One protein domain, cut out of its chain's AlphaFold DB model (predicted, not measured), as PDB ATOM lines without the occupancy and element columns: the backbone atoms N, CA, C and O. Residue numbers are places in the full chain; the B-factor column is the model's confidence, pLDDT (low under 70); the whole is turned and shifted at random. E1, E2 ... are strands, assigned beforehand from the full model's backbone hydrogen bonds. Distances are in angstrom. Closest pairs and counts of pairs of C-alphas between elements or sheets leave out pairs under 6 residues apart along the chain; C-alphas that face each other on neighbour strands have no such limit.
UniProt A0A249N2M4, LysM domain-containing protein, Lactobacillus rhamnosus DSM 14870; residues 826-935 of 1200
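What this domain is: This is residues 826 to 935 of the 1200 residues of the protein "LysM domain-containing protein" of Lactobacillus rhamnosus DSM 14870 (UniProt A0A249N2M4). Two twisted ribbons of three long strands each, E4 E6 E5 and E1 E3 E2, run lengthwise and stand partly face to face as a loose pair. Each is a hairpin, E5 and E6 or E2 and E3, with a parallel edge strand, E4 or E1; the hairpin turns at residues 859 to 862 and 916 to 920 lie at opposite ends of the long axis, and the long links bulge round residues 839 and 895 on the sides turned away from the other sheet. The printed part has 110 residues with six named strands, E1 to E6 in chain order, and no named helix; the class is all strand, and both sheets are mixed. The whole is loose, with a radius of gyration of the C-alphas of 16.4 A, and flat, spanning 57 by 34 by 17 A.

Where its parts are: In one sheet E4 is residues 880 to 890, 32.4 A from first to last C-alpha, E5 is residues 903 to 915, 37.4 A, and E6 is residues 921 to 932, 35.8 A. In the other, E1 is residues 826 to 834, 26.8 A, E2 is residues 846 to 858, 33.5 A, and E3 is residues 863 to 874, 35.0 A. E2 bends by 68 degrees at residue 849 and E5 by 55 degrees at residue 906. C-alpha 826 is at (115.911, 175.627, 129.989), C-alpha 880 at (117.723, 153.466, 161.443) and C-alpha 932 at (105.964, 174.907, 135.656).

How they stand to each other: E6 is the inner strand of its sheet. E4 and E6 are parallel, at 17 degrees, with N 883 and O 923 2.8 A apart, within hydrogen-bond range. E6 and E5 form an antiparallel hairpin at 165 degrees, with N 924 and O 912 at 2.8 A. In the other sheet, inner strand E3 is parallel to E1 at 19 degrees, with N 829 and O 866 at 2.8 A. E3 and E2 form an antiparallel hairpin at 164 degrees, with N 867 and O 854 at 2.8 A. Between the sheets, the closest C-alphas of E2 and E4 are those of Tyr 846 and Ile 882, 6.5 A apart. The closest of E1 and E5 are those of Ile 826 and Val 903, 7.6 A apart. E3 and E6, for instance, are apart.

The domain as a whole: The two C-alphas farthest apart, those of Ser 860 and Ser 917, are 59.4 A apart; those of Ile 826 and Gln 935 are 12.8 A apart. The printed part has no cut. The links E1 to E2, 11 residues, and E4 to E5, 12 residues, are long; those from E2 to E3, E3 to E4 and E5 to E6 are tight. The mean pLDDT of the printed part is 80.6, and residues 858 to 863 and residue 917 are under 70.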
ATOM      1  N   ILE A 826     115.650 175.776 128.550       75.62
ATOM      2  CA  ILE A 826     115.911 175.627 129.989       75.62
ATOM      3  C   ILE A 826     116.473 174.238 130.253       75.62
ATOM      4  O   ILE A 826     115.869 173.248 129.849       75.62
ATOM      5  N   VAL A 827     117.594 174.176 130.971       81.19
ATOM      6  CA  VAL A 827     118.211 172.924 131.427       81.19
ATOM      7  C   VAL A 827     118.301 172.934 132.947       81.19
ATOM      8  O   VAL A 827     118.766 173.916 133.533       81.19
ATOM      9  N   ASN A 828     117.892 171.844 133.595       80.81
ATOM     10  CA  ASN A 828     117.980 171.701 135.048       80.81
ATOM     11  C   ASN A 828     119.058 170.679 135.434       80.81
ATOM     12  O   ASN A 828     119.131 169.580 134.889       80.81
ATOM     13  N   LYS A 829     119.908 171.033 136.402       81.75
ATOM     14  CA  LYS A 829     120.937 170.153 136.968       81.75
ATOM     15  C   LYS A 829     120.809 170.081 138.479       81.75
ATOM     16  O   LYS A 829     120.653 171.107 139.133       81.75
ATOM     17  N   THR A 830     120.974 168.884 139.033       83.00
ATOM     18  CA  THR A 830     121.003 168.661 140.482       83.00
ATOM     19  C   THR A 830     122.340 168.056 140.885       83.00
ATOM     20  O   THR A 830     122.814 167.114 140.254       83.00
ATOM     21  N   VAL A 831     122.942 168.595 141.942       84.94
ATOM     22  CA  VAL A 831     124.193 168.113 142.532       84.94
ATOM     23  C   VAL A 831     123.949 167.843 144.012       84.94
ATOM     24  O   VAL A 831     123.501 168.729 144.736       84.94
ATOM     25  N   ASN A 832     124.243 166.626 144.465       86.56
ATOM     26  CA  ASN A 832     124.148 166.243 145.874       86.56
ATOM     27  C   ASN A 832     125.554 166.194 146.472       86.56
ATOM     28  O   ASN A 832     126.428 165.539 145.908       86.56
ATOM     29  N   VAL A 833     125.765 166.871 147.597       86.44
ATOM     30  CA  VAL A 833     127.039 166.902 148.324       86.44
ATOM     31  C   VAL A 833     126.838 166.604 149.808       86.44
ATOM     32  O   VAL A 833     125.745 166.811 150.329       86.44
ATOM     33  N   ASP A 834     127.867 166.126 150.501       86.69
ATOM     34  CA  ASP A 834     127.860 166.039 151.966       86.69
ATOM     35  C   ASP A 834     128.133 167.409 152.629       86.69
ATOM     36  O   ASP A 834     128.399 168.405 151.953       86.69
ATOM     37  N   GLU A 835     128.084 167.475 153.966       85.75
ATOM     38  CA  GLU A 835     128.399 168.692 154.741       85.75
ATOM     39  C   GLU A 835     129.831 169.226 154.511       85.75
ATOM     40  O   GLU A 835     130.098 170.392 154.798       85.75
ATOM     41  N   ALA A 836     130.744 168.412 153.970       81.19
ATOM     42  CA  ALA A 836     132.107 168.806 153.610       81.19
ATOM     43  C   ALA A 836     132.245 169.234 152.133       81.19
ATOM     44  O   ALA A 836     133.325 169.655 151.714       81.19
ATOM     45  N   GLY A 837     131.165 169.163 151.345       79.88
ATOM     46  CA  GLY A 837     131.136 169.527 149.928       79.88
ATOM     47  C   GLY A 837     131.543 168.405 148.966       79.88
ATOM     48  O   GLY A 837     131.677 168.662 147.769       79.88
ATOM     49  N   ASN A 838     131.723 167.168 149.439       85.00
ATOM     50  CA  ASN A 838     132.037 166.032 148.572       85.00
ATOM     51  C   ASN A 838     130.784 165.563 147.834       85.00
ATOM     52  O   ASN A 838     129.737 165.380 148.449       85.00
ATOM     53  N   VAL A 839     130.894 165.309 146.529       85.62
ATOM     54  CA  VAL A 839     129.769 164.830 145.712       85.62
ATOM     55  C   VAL A 839     129.350 163.425 146.142       85.62
ATOM     56  O   VAL A 839     130.160 162.499 146.169       85.62
ATOM     57  N   LEU A 840     128.063 163.267 146.434       82.62
ATOM     58  CA  LEU A 840     127.450 162.009 146.832       82.62
ATOM     59  C   LEU A 840     126.873 161.285 145.615       82.62
ATOM     60  O   LEU A 840     126.093 161.849 144.848       82.62
ATOM     61  N   THR A 841     127.226 160.009 145.460       81.12
ATOM     62  CA  THR A 841     126.661 159.121 144.428       81.12
ATOM     63  C   THR A 841     125.357 158.458 144.871       81.12
ATOM     64  O   THR A 841     124.553 158.073 144.028       81.12
ATOM     65  N   SER A 842     125.126 158.365 146.183       82.88
ATOM     66  CA  SER A 842     123.844 158.022 146.797       82.88
ATOM     67  C   SER A 842     123.623 158.901 148.022       82.88
ATOM     68  O   SER A 842     124.569 159.260 148.722       82.88
ATOM     69  N   VAL A 843     122.363 159.247 148.258       84.44
ATOM     70  CA  VAL A 843     121.914 160.033 149.411       84.44
ATOM     71  C   VAL A 843     121.156 159.172 150.422       84.44
ATOM     72  O   VAL A 843     120.633 159.699 151.399       84.44
ATOM     73  N   ASP A 844     121.080 157.858 150.211       85.88
ATOM     74  CA  ASP A 844     120.489 156.950 151.191       85.88
ATOM     75  C   ASP A 844     121.348 156.914 152.457       85.88
ATOM     76  O   ASP A 844     122.579 156.941 152.408       85.88
ATOM     77  N   ASN A 845     120.683 156.869 153.605       85.31
ATOM     78  CA  ASN A 845     121.234 157.095 154.935       85.31
ATOM     79  C   ASN A 845     121.800 158.502 155.137       85.31
ATOM     80  O   ASN A 845     122.683 158.687 155.970       85.31
ATOM     81  N   TYR A 846     121.285 159.501 154.418       86.81
ATOM     82  CA  TYR A 846     121.539 160.910 154.704       86.81
ATOM     83  C   TYR A 846     120.234 161.697 154.871       86.81
ATOM     84  O   TYR A 846     119.215 161.400 154.251       86.81
ATOM     85  N   SER A 847     120.289 162.754 155.674       84.19
ATOM     86  CA  SER A 847     119.224 163.739 155.858       84.19
ATOM     87  C   SER A 847     119.587 165.030 155.130       84.19
ATOM     88  O   SER A 847     120.713 165.516 155.260       84.19
ATOM     89  N   LEU A 848     118.656 165.598 154.358       84.56
ATOM     90  CA  LEU A 848     118.879 166.866 153.659       84.56
ATOM     91  C   LEU A 848     119.022 168.001 154.683       84.56
ATOM     92  O   LEU A 848     118.134 168.215 155.503       84.56
ATOM     93  N   VAL A 849     120.134 168.729 154.623       83.31
ATOM     94  CA  VAL A 849     120.442 169.855 155.520       83.31
ATOM     95  C   VAL A 849     120.084 171.179 154.866       83.31
ATOM     96  O   VAL A 849     119.492 172.050 155.496       83.31
ATOM     97  N   ASN A 850     120.475 171.346 153.604       81.94
ATOM     98  CA  ASN A 850     120.292 172.594 152.879       81.94
ATOM     99  C   ASN A 850     120.131 172.321 151.383       81.94
ATOM    100  O   ASN A 850     120.705 171.376 150.851       81.94
ATOM    101  N   SER A 851     119.391 173.178 150.694       80.88
ATOM    102  CA  SER A 851     119.306 173.184 149.241       80.88
ATOM    103  C   SER A 851     119.430 174.619 148.755       80.88
ATOM    104  O   SER A 851     118.767 175.521 149.262       80.88
ATOM    105  N   SER A 852     120.305 174.837 147.781       76.62
ATOM    106  CA  SER A 852     120.522 176.146 147.173       76.62
ATOM    107  C   SER A 852     120.406 176.040 145.662       76.62
ATOM    108  O   SER A 852     120.779 175.028 145.071       76.62
ATOM    109  N   LYS A 853     119.877 177.082 145.024       76.25
ATOM    110  CA  LYS A 853     119.681 177.121 143.575       76.25
ATOM    111  C   LYS A 853     120.420 178.312 142.993       76.25
ATOM    112  O   LYS A 853     120.299 179.430 143.485       76.25
ATOM    113  N   THR A 854     121.159 178.070 141.922       74.06
ATOM    114  CA  THR A 854     121.816 179.110 141.126       74.06
ATOM    115  C   THR A 854     121.399 178.973 139.669       74.06
ATOM    116  O   THR A 854     120.973 177.905 139.229       74.06
ATOM    117  N   SER A 855     121.477 180.060 138.910       76.31
ATOM    118  CA  SER A 855     121.185 180.049 137.477       76.31
ATOM    119  C   SER A 855     122.305 180.731 136.714       76.31
ATOM    120  O   SER A 855     122.916 181.671 137.226       76.31
ATOM    121  N   LYS A 856     122.591 180.238 135.510       72.81
ATOM    122  CA  LYS A 856     123.587 180.813 134.610       72.81
ATOM    123  C   LYS A 856     123.045 180.808 133.188       72.81
ATOM    124  O   LYS A 856     122.661 179.757 132.674       72.81
ATOM    125  N   GLU A 857     123.030 181.979 132.567       71.00
ATOM    126  CA  GLU A 857     122.700 182.137 131.153       71.00
ATOM    127  C   GLU A 857     123.967 181.983 130.307       71.00
ATOM    128  O   GLU A 857     125.015 182.552 130.629       71.00
ATOM    129  N   ASP A 858     123.884 181.188 129.241       64.75
ATOM    130  CA  ASP A 858     124.922 181.113 128.217       64.75
ATOM    131  C   ASP A 858     124.619 182.138 127.106       64.75
ATOM    132  O   ASP A 858     123.668 181.951 126.336       64.75
ATOM    133  N   PRO A 859     125.419 183.215 126.989       50.66
ATOM    134  CA  PRO A 859     125.171 184.285 126.029       50.66
ATOM    135  C   PRO A 859     125.317 183.842 124.563       50.66
ATOM    136  O   PRO A 859     124.901 184.577 123.672       50.66
ATOM    137  N   SER A 860     125.895 182.664 124.292       45.78
ATOM    138  CA  SER A 860     126.111 182.153 122.932       45.78
ATOM    139  C   SER A 860     124.976 181.268 122.401       45.78
ATOM    140  O   SER A 860     124.786 181.184 121.189       45.78
ATOM    141  N   SER A 861     124.205 180.629 123.289       49.53
ATOM    142  CA  SER A 861     123.206 179.608 122.931       49.53
ATOM    143  C   SER A 861     121.779 179.936 123.382       49.53
ATOM    144  O   SER A 861     120.863 179.165 123.105       49.53
ATOM    145  N   SER A 862     121.563 181.064 124.075       58.09
ATOM    146  CA  SER A 862     120.263 181.444 124.665       58.09
ATOM    147  C   SER A 862     119.671 180.373 125.600       58.09
ATOM    148  O   SER A 862     118.458 180.325 125.816       58.09
ATOM    149  N   THR A 863     120.525 179.503 126.154       68.38
ATOM    150  CA  THR A 863     120.140 178.451 127.101       68.38
ATOM    151  C   THR A 863     120.388 178.926 128.529       68.38
ATOM    152  O   THR A 863     121.484 179.380 128.866       68.38
ATOM    153  N   THR A 864     119.380 178.805 129.392       75.50
ATOM    154  CA  THR A 864     119.519 179.065 130.831       75.50
ATOM    155  C   THR A 864     119.660 177.745 131.572       75.50
ATOM    156  O   THR A 864     118.771 176.896 131.508       75.50
ATOM    157  N   THR A 865     120.767 177.566 132.295       79.50
ATOM    158  CA  THR A 865     120.967 176.391 133.152       79.50
ATOM    159  C   THR A 865     120.683 176.747 134.605       79.50
ATOM    160  O   THR A 865     121.341 177.627 135.165       79.50
ATOM    161  N   PHE A 866     119.756 176.035 135.238       78.19
ATOM    162  CA  PHE A 866     119.549 176.087 136.683       78.19
ATOM    163  C   PHE A 866     120.289 174.929 137.349       78.19
ATOM    164  O   PHE A 866     120.133 173.780 136.949       78.19
ATOM    165  N   THR A 867     121.096 175.225 138.367       81.50
ATOM    166  CA  THR A 867     121.803 174.216 139.166       81.50
ATOM    167  C   THR A 867     121.298 174.253 140.601       81.50
ATOM    168  O   THR A 867     121.446 175.267 141.284       81.50
ATOM    169  N   THR A 868     120.715 173.146 141.051       82.56
ATOM    170  CA  THR A 868     120.310 172.910 142.437       82.56
ATOM    171  C   THR A 868     121.402 172.117 143.147       82.56
ATOM    172  O   THR A 868     121.741 171.012 142.726       82.56
ATOM    173  N   THR A 869     121.956 172.659 144.225       85.00
ATOM    174  CA  THR A 869     122.950 171.997 145.071       85.00
ATOM    175  C   THR A 869     122.325 171.653 146.415       85.00
ATOM    176  O   THR A 869     121.981 172.545 147.190       85.00
ATOM    177  N   ASN A 870     122.200 170.356 146.685       86.00
ATOM    178  CA  ASN A 870     121.668 169.806 147.925       86.00
ATOM    179  C   ASN A 870     122.816 169.339 148.821       86.00
ATOM    180  O   ASN A 870     123.667 168.571 148.373       86.00
ATOM    181  N   VAL A 871     122.814 169.765 150.079       86.69
ATOM    182  CA  VAL A 871     123.785 169.395 151.112       86.69
ATOM    183  C   VAL A 871     123.138 168.399 152.065       86.69
ATOM    184  O   VAL A 871     122.069 168.669 152.612       86.69
ATOM    185  N   TRP A 872     123.793 167.266 152.280       88.31
ATOM    186  CA  TRP A 872     123.266 166.111 152.998       88.31
ATOM    187  C   TRP A 872     124.147 165.746 154.197       88.31
ATOM    188  O   TRP A 872     125.374 165.771 154.119       88.31
ATOM    189  N   LYS A 873     123.523 165.340 155.304       87.56
ATOM    190  CA  LYS A 873     124.186 164.893 156.534       87.56
ATOM    191  C   LYS A 873     123.975 163.409 156.753       87.56
ATOM    192  O   LYS A 873     122.840 162.947 156.738       87.56
ATOM    193  N   LYS A 874     125.054 162.667 156.989       88.00
ATOM    194  CA  LYS A 874     124.994 161.211 157.152       88.00
ATOM    195  C   LYS A 874     124.269 160.825 158.443       88.00
ATOM    196  O   LYS A 874     124.567 161.377 159.501       88.00
ATOM    197  N   ASN A 875     123.365 159.854 158.358       84.62
ATOM    198  CA  ASN A 875     122.763 159.220 159.519       84.62
ATOM    199  C   ASN A 875     123.795 158.329 160.217       84.62
ATOM    200  O   ASN A 875     124.504 157.554 159.569       84.62
ATOM    201  N   THR A 876     123.884 158.447 161.537       82.19
ATOM    202  CA  THR A 876     124.837 157.694 162.365       82.19
ATOM    203  C   THR A 876     124.155 156.719 163.315       82.19
ATOM    204  O   THR A 876     124.854 156.041 164.064       82.19
ATOM    205  N   ASP A 877     122.821 156.651 163.311       81.00
ATOM    206  CA  ASP A 877     122.074 155.672 164.100       81.00
ATOM    207  C   ASP A 877     122.129 154.293 163.413       81.00
ATOM    208  O   ASP A 877     121.617 154.147 162.301       81.00
ATOM    209  N   PRO A 878     122.754 153.274 164.034       75.06
ATOM    210  CA  PRO A 878     122.857 151.942 163.445       75.06
ATOM    211  C   PRO A 878     121.521 151.183 163.391       75.06
ATOM    212  O   PRO A 878     121.464 150.160 162.718       75.06
ATOM    213  N   ASN A 879     120.472 151.656 164.075       79.75
ATOM    214  CA  ASN A 879     119.145 151.030 164.091       79.75
ATOM    215  C   ASN A 879     118.131 151.743 163.172       79.75
ATOM    216  O   ASN A 879     116.940 151.415 163.198       79.75
ATOM    217  N   GLU A 880     118.575 152.716 162.366       82.31
ATOM    218  CA  GLU A 880     117.723 153.466 161.443       82.31
ATOM    219  C   GLU A 880     118.324 153.560 160.033       82.31
ATOM    220  O   GLU A 880     119.400 154.121 159.818       82.31
ATOM    221  N   THR A 881     117.571 153.079 159.044       85.50
ATOM    222  CA  THR A 881     117.904 153.231 157.621       85.50
ATOM    223  C   THR A 881     117.043 154.330 157.019       85.50
ATOM    224  O   THR A 881     115.817 154.254 157.093       85.50
ATOM    225  N   ILE A 882     117.660 155.325 156.380       86.56
ATOM    226  CA  ILE A 882     116.959 156.376 155.634       86.56
ATOM    227  C   ILE A 882     117.038 156.101 154.138       86.56
ATOM    228  O   ILE A 882     118.118 155.966 153.582       86.56
ATOM    229  N   ILE A 883     115.889 156.057 153.477       86.69
ATOM    230  CA  ILE A 883     115.747 155.907 152.031       86.69
ATOM    231  C   ILE A 883     115.150 157.203 151.492       86.69
ATOM    232  O   ILE A 883     114.084 157.633 151.938       86.69
ATOM    233  N   ASN A 884     115.821 157.826 150.527       85.56
ATOM    234  CA  ASN A 884     115.369 159.083 149.941       85.56
ATOM    235  C   ASN A 884     114.839 158.849 148.520       85.56
ATOM    236  O   ASN A 884     115.584 158.496 147.610       85.56
ATOM    237  N   LYS A 885     113.540 159.083 148.313       85.94
ATOM    238  CA  LYS A 885     112.878 158.998 147.006       85.94
ATOM    239  C   LYS A 885     112.662 160.397 146.433       85.94
ATOM    240  O   LYS A 885     112.197 161.284 147.140       85.94
ATOM    241  N   PHE A 886     112.936 160.585 145.146       85.19
ATOM    242  CA  PHE A 886     112.702 161.850 144.446       85.19
ATOM    243  C   PHE A 886     111.640 161.670 143.371       85.19
ATOM    244  O   PHE A 886     111.711 160.731 142.584       85.19
ATOM    245  N   VAL A 887     110.674 162.582 143.345       87.31
ATOM    246  CA  VAL A 887     109.598 162.639 142.355       87.31
ATOM    247  C   VAL A 887     109.570 164.058 141.797       87.31
ATOM    248  O   VAL A 887     109.534 165.024 142.558       87.31
ATOM    249  N   ASN A 888     109.605 164.206 140.477       86.81
ATOM    250  CA  ASN A 888     109.391 165.497 139.824       86.81
ATOM    251  C   ASN A 888     107.988 165.488 139.233       86.81
ATOM    252  O   ASN A 888     107.624 164.508 138.598       86.81
ATOM    253  N   VAL A 889     107.216 166.551 139.420       85.56
ATOM    254  CA  VAL A 889     105.872 166.700 138.856       85.56
ATOM    255  C   VAL A 889     105.725 168.037 138.144       85.56
ATOM    256  O   VAL A 889     106.454 168.983 138.456       85.56
ATOM    257  N   ASP A 890     104.798 168.129 137.196       86.56
ATOM    258  CA  ASP A 890     104.346 169.418 136.681       86.56
ATOM    259  C   ASP A 890     103.407 170.124 137.676       86.56
ATOM    260  O   ASP A 890     103.012 169.569 138.705       86.56
ATOM    261  N   ASP A 891     103.045 171.368 137.382       83.19
ATOM    262  CA  ASP A 891     102.119 172.185 138.170       83.19
ATOM    263  C   ASP A 891     100.668 171.668 138.169       83.19
ATOM    264  O   ASP A 891      99.827 172.199 138.896       83.19
ATOM    265  N   GLN A 892     100.382 170.601 137.416       82.56
ATOM    266  CA  GLN A 892      99.122 169.858 137.445       82.56
ATOM    267  C   GLN A 892      99.228 168.521 138.203       82.56
ATOM    268  O   GLN A 892      98.226 167.821 138.347       82.56
ATOM    269  N   GLY A 893     100.408 168.180 138.735       79.06
ATOM    270  CA  GLY A 893     100.649 166.981 139.538       79.06
ATOM    271  C   GLY A 893     101.036 165.727 138.744       79.06
ATOM    272  O   GLY A 893     101.093 164.648 139.334       79.06
ATOM    273  N   HIS A 894     101.319 165.833 137.442       83.62
ATOM    274  CA  HIS A 894     101.782 164.697 136.636       83.62
ATOM    275  C   HIS A 894     103.282 164.474 136.806       83.62
ATOM    276  O   HIS A 894     104.058 165.421 136.720       83.62
ATOM    277  N   GLU A 895     103.708 163.222 136.987       85.56
ATOM    278  CA  GLU A 895     105.125 162.879 137.137       85.56
ATOM    279  C   GLU A 895     105.921 163.148 135.846       85.56
ATOM    280  O   GLU A 895     105.562 162.709 134.752       85.56
ATOM    281  N   LEU A 896     107.018 163.889 135.982       82.56
ATOM    282  CA  LEU A 896     107.903 164.315 134.909       82.56
ATOM    283  C   LEU A 896     109.096 163.368 134.786       82.56
ATOM    284  O   LEU A 896     109.886 163.206 135.717       82.56
ATOM    285  N   THR A 897     109.285 162.809 133.593       80.62
ATOM    286  CA  THR A 897     110.456 161.981 133.257       80.62
ATOM    287  C   THR A 897     111.701 162.809 132.931       80.62
ATOM    288  O   THR A 897     112.818 162.303 133.015       80.62
ATOM    289  N   SER A 898     111.526 164.089 132.592       81.69
ATOM    290  CA  SER A 898     112.587 165.088 132.445       81.69
ATOM    291  C   SER A 898     112.088 166.443 132.934       81.69
ATOM    292  O   SER A 898     110.913 166.772 132.786       81.69
ATOM    293  N   THR A 899     112.992 167.231 133.510       82.50
ATOM    294  CA  THR A 899     112.705 168.595 133.975       82.50
ATOM    295  C   THR A 899     113.209 169.654 132.995       82.50
ATOM    296  O   THR A 899     112.983 170.843 133.210       82.50
ATOM    297  N   ASP A 900     113.872 169.255 131.907       81.31
ATOM    298  CA  ASP A 900     114.336 170.185 130.878       81.31
ATOM    299  C   ASP A 900     113.149 170.847 130.170       81.31
ATOM    300  O   ASP A 900     112.156 170.206 129.825       81.31
ATOM    301  N   GLY A 901     113.242 172.161 129.974       76.69
ATOM    302  CA  GLY A 901     112.147 172.992 129.472       76.69
ATOM    303  C   GLY A 901     111.123 173.426 130.529       76.69
ATOM    304  O   GLY A 901     110.175 174.125 130.175       76.69
ATOM    305  N   TYR A 902     111.307 173.063 131.804       81.06
ATOM    306  CA  TYR A 902     110.430 173.469 132.904       81.06
ATOM    307  C   TYR A 902     111.191 174.271 133.974       81.06
ATOM    308  O   TYR A 902     112.386 174.079 134.203       81.06
ATOM    309  N   VAL A 903     110.495 175.167 134.672       81.88
ATOM    310  CA  VAL A 903     111.027 175.959 135.789       81.88
ATOM    311  C   VAL A 903     110.538 175.379 137.104       81.88
ATOM    312  O   VAL A 903     109.342 175.244 137.318       81.88
ATOM    313  N   TYR A 904     111.457 175.054 138.012       81.88
ATOM    314  CA  TYR A 904     111.090 174.649 139.371       81.88
ATOM    315  C   TYR A 904     110.390 175.802 140.102       81.88
ATOM    316  O   TYR A 904     111.013 176.851 140.291       81.88
ATOM    317  N   ILE A 905     109.146 175.579 140.531       82.38
ATOM    318  CA  ILE A 905     108.305 176.575 141.217       82.38
ATOM    319  C   ILE A 905     108.090 176.271 142.704       82.38
ATOM    320  O   ILE A 905     107.641 177.140 143.446       82.38
ATOM    321  N   GLY A 906     108.431 175.068 143.169       79.25
ATOM    322  CA  GLY A 906     108.312 174.706 144.580       79.25
ATOM    323  C   GLY A 906     108.351 173.202 144.804       79.25
ATOM    324  O   GLY A 906     108.486 172.423 143.867       79.25
ATOM    325  N   GLY A 907     108.248 172.767 146.053       78.56
ATOM    326  CA  GLY A 907     108.263 171.350 146.392       78.56
ATOM    327  C   GLY A 907     108.148 171.118 147.890       78.56
ATOM    328  O   GLY A 907     108.179 172.056 148.683       78.56
ATOM    329  N   GLY A 908     108.013 169.854 148.269       79.19
ATOM    330  CA  GLY A 908     107.877 169.435 149.659       79.19
ATOM    331  C   GLY A 908     108.381 168.015 149.865       79.19
ATOM    332  O   GLY A 908     108.667 167.298 148.904       79.19
ATOM    333  N   SER A 909     108.492 167.604 151.121       81.50
ATOM    334  CA  SER A 909     108.836 166.235 151.483       81.50
ATOM    335  C   SER A 909     107.735 165.602 152.323       81.50
ATOM    336  O   SER A 909     107.079 166.261 153.129       81.50
ATOM    337  N   ALA A 910     107.531 164.307 152.122       82.81
ATOM    338  CA  ALA A 910     106.681 163.481 152.960       82.81
ATOM    339  C   ALA A 910     107.522 162.338 153.516       82.81
ATOM    340  O   ALA A 910     108.215 161.659 152.758       82.81
ATOM    341  N   THR A 911     107.452 162.120 154.825       83.44
ATOM    342  CA  THR A 911     108.217 161.059 155.477       83.44
ATOM    343  C   THR A 911     107.294 159.988 156.020       83.44
ATOM    344  O   THR A 911     106.357 160.285 156.761       83.44
ATOM    345  N   SER A 912     107.577 158.738 155.680       83.88
ATOM    346  CA  SER A 912     106.945 157.561 156.264       83.88
ATOM    347  C   SER A 912     107.986 156.706 156.978       83.88
ATOM    348  O   SER A 912     109.183 156.782 156.692       83.88
ATOM    349  N   TRP A 913     107.532 155.901 157.936       78.69
ATOM    350  CA  TRP A 913     108.404 155.033 158.717       78.69
ATOM    351  C   TRP A 913     107.761 153.660 158.855       78.69
ATOM    352  O   TRP A 913     106.548 153.554 159.045       78.69
ATOM    353  N   LEU A 914     108.584 152.623 158.790       80.38
ATOM    354  CA  LEU A 914     108.210 151.248 159.079       80.38
ATOM    355  C   LEU A 914     109.200 150.701 160.106       80.38
ATOM    356  O   LEU A 914     110.407 150.807 159.900       80.38
ATOM    357  N   THR A 915     108.708 150.117 161.192       79.44
ATOM    358  CA  THR A 915     109.559 149.458 162.190       79.44
ATOM    359  C   THR A 915     109.344 147.959 162.096       79.44
ATOM    360  O   THR A 915     108.207 147.488 162.180       79.44
ATOM    361  N   THR A 916     110.418 147.207 161.888       73.56
ATOM    362  CA  THR A 916     110.380 145.743 161.856       73.56
ATOM    363  C   THR A 916     110.339 145.168 163.274       73.56
ATOM    364  O   THR A 916     110.628 145.847 164.260       73.56
ATOM    365  N   SER A 917     109.936 143.904 163.406       63.78
ATOM    366  CA  SER A 917     109.748 143.228 164.701       63.78
ATOM    367  C   SER A 917     111.027 143.078 165.543       63.78
ATOM    368  O   SER A 917     110.937 142.742 166.718       63.78
ATOM    369  N   ASP A 918     112.199 143.323 164.957       71.12
ATOM    370  CA  ASP A 918     113.521 143.362 165.598       71.12
ATOM    371  C   ASP A 918     113.927 144.766 166.099       71.12
ATOM    372  O   ASP A 918     115.013 144.933 166.647       71.12
ATOM    373  N   GLY A 919     113.055 145.771 165.951       70.81
ATOM    374  CA  GLY A 919     113.280 147.144 166.410       70.81
ATOM    375  C   GLY A 919     113.988 148.054 165.401       70.81
ATOM    376  O   GLY A 919     114.173 149.233 165.701       70.81
ATOM    377  N   HIS A 920     114.342 147.557 164.210       79.38
ATOM    378  CA  HIS A 920     114.982 148.365 163.171       79.38
ATOM    379  C   HIS A 920     113.966 149.287 162.480       79.38
ATOM    380  O   HIS A 920     112.906 148.855 162.019       79.38
ATOM    381  N   LYS A 921     114.284 150.582 162.379       82.81
ATOM    382  CA  LYS A 921     113.423 151.590 161.745       82.81
ATOM    383  C   LYS A 921     113.877 151.847 160.311       82.81
ATOM    384  O   LYS A 921     115.052 152.085 160.060       82.81
ATOM    385  N   THR A 922     112.953 151.783 159.359       84.44
ATOM    386  CA  THR A 922     113.180 152.206 157.973       84.44
ATOM    387  C   THR A 922     112.355 153.444 157.690       84.44
ATOM    388  O   THR A 922     111.127 153.429 157.743       84.44
ATOM    389  N   THR A 923     113.053 154.512 157.367       84.25
ATOM    390  CA  THR A 923     112.539 155.828 157.027       84.25
ATOM    391  C   THR A 923     112.497 155.959 155.528       84.25
ATOM    392  O   THR A 923     113.528 155.814 154.884       84.25
ATOM    393  N   THR A 924     111.355 156.302 154.951       86.94
ATOM    394  CA  THR A 924     111.310 156.724 153.551       86.94
ATOM    395  C   THR A 924     110.917 158.188 153.486       86.94
ATOM    396  O   THR A 924     109.796 158.545 153.844       86.94
ATOM    397  N   VAL A 925     111.826 159.043 153.019       84.06
ATOM    398  CA  VAL A 925     111.531 160.450 152.731       84.06
ATOM    399  C   VAL A 925     111.310 160.591 151.232       84.06
ATOM    400  O   VAL A 925     112.211 160.333 150.441       84.06
ATOM    401  N   THR A 926     110.112 160.997 150.823       87.31
ATOM    402  CA  THR A 926     109.795 161.292 149.421       87.31
ATOM    403  C   THR A 926     109.811 162.796 149.199       87.31
ATOM    404  O   THR A 926     108.945 163.500 149.712       87.31
ATOM    405  N   TYR A 927     110.771 163.291 148.423       84.56
ATOM    406  CA  TYR A 927     110.861 164.681 147.985       84.56
ATOM    407  C   TYR A 927     110.126 164.843 146.659       84.56
ATOM    408  O   TYR A 927     110.520 164.254 145.653       84.56
ATOM    409  N   THR A 928     109.076 165.662 146.652       87.62
ATOM    410  CA  THR A 928     108.327 166.009 145.443       87.62
ATOM    411  C   THR A 928     108.691 167.418 145.005       87.62
ATOM    412  O   THR A 928     108.514 168.376 145.757       87.62
ATOM    413  N   SER A 929     109.201 167.545 143.787       85.25
ATOM    414  CA  SER A 929     109.573 168.813 143.163       85.25
ATOM    415  C   SER A 929     108.560 169.174 142.084       85.25
ATOM    416  O   SER A 929     108.347 168.390 141.171       85.25
ATOM    417  N   THR A 930     107.939 170.344 142.184       86.25
ATOM    418  CA  THR A 930     106.927 170.849 141.246       86.25
ATOM    419  C   THR A 930     107.556 171.829 140.263       86.25
ATOM    420  O   THR A 930     108.253 172.771 140.657       86.25
ATOM    421  N   TYR A 931     107.290 171.622 138.978       84.88
ATOM    422  CA  TYR A 931     107.832 172.421 137.892       84.88
ATOM    423  C   TYR A 931     106.721 172.990 137.005       84.88
ATOM    424  O   TYR A 931     105.775 172.299 136.653       84.88
ATOM    425  N   HIS A 932     106.862 174.242 136.591       84.62
ATOM    426  CA  HIS A 932     105.964 174.907 135.656       84.62
ATOM    427  C   HIS A 932     106.571 174.938 134.253       84.62
ATOM    428  O   HIS A 932     107.771 175.177 134.101       84.62
ATOM    429  N   LYS A 933     105.756 174.723 133.217       83.38
ATOM    430  CA  LYS A 933     106.191 174.853 131.820       83.38
ATOM    431  C   LYS A 933     105.911 176.270 131.311       83.38
ATOM    432  O   LYS A 933     104.737 176.561 131.084       83.38
ATOM    433  N   PRO A 934     106.940 177.099 131.045       79.88
ATOM    434  CA  PRO A 934     106.732 178.478 130.625       79.88
ATOM    435  C   PRO A 934     105.838 178.586 129.384       79.88
ATOM    436  O   PRO A 934     106.078 177.945 128.356       79.88
ATOM    437  N   GLN A 935     104.818 179.423 129.481       73.50
ATOM    438  CA  GLN A 935     103.844 179.756 128.452       73.50
ATOM    439  C   GLN A 935     104.199 181.098 127.796       73.50
ATOM    440  O   GLN A 935     104.752 182.009 128.415       73.50
TER     441      GLN A 935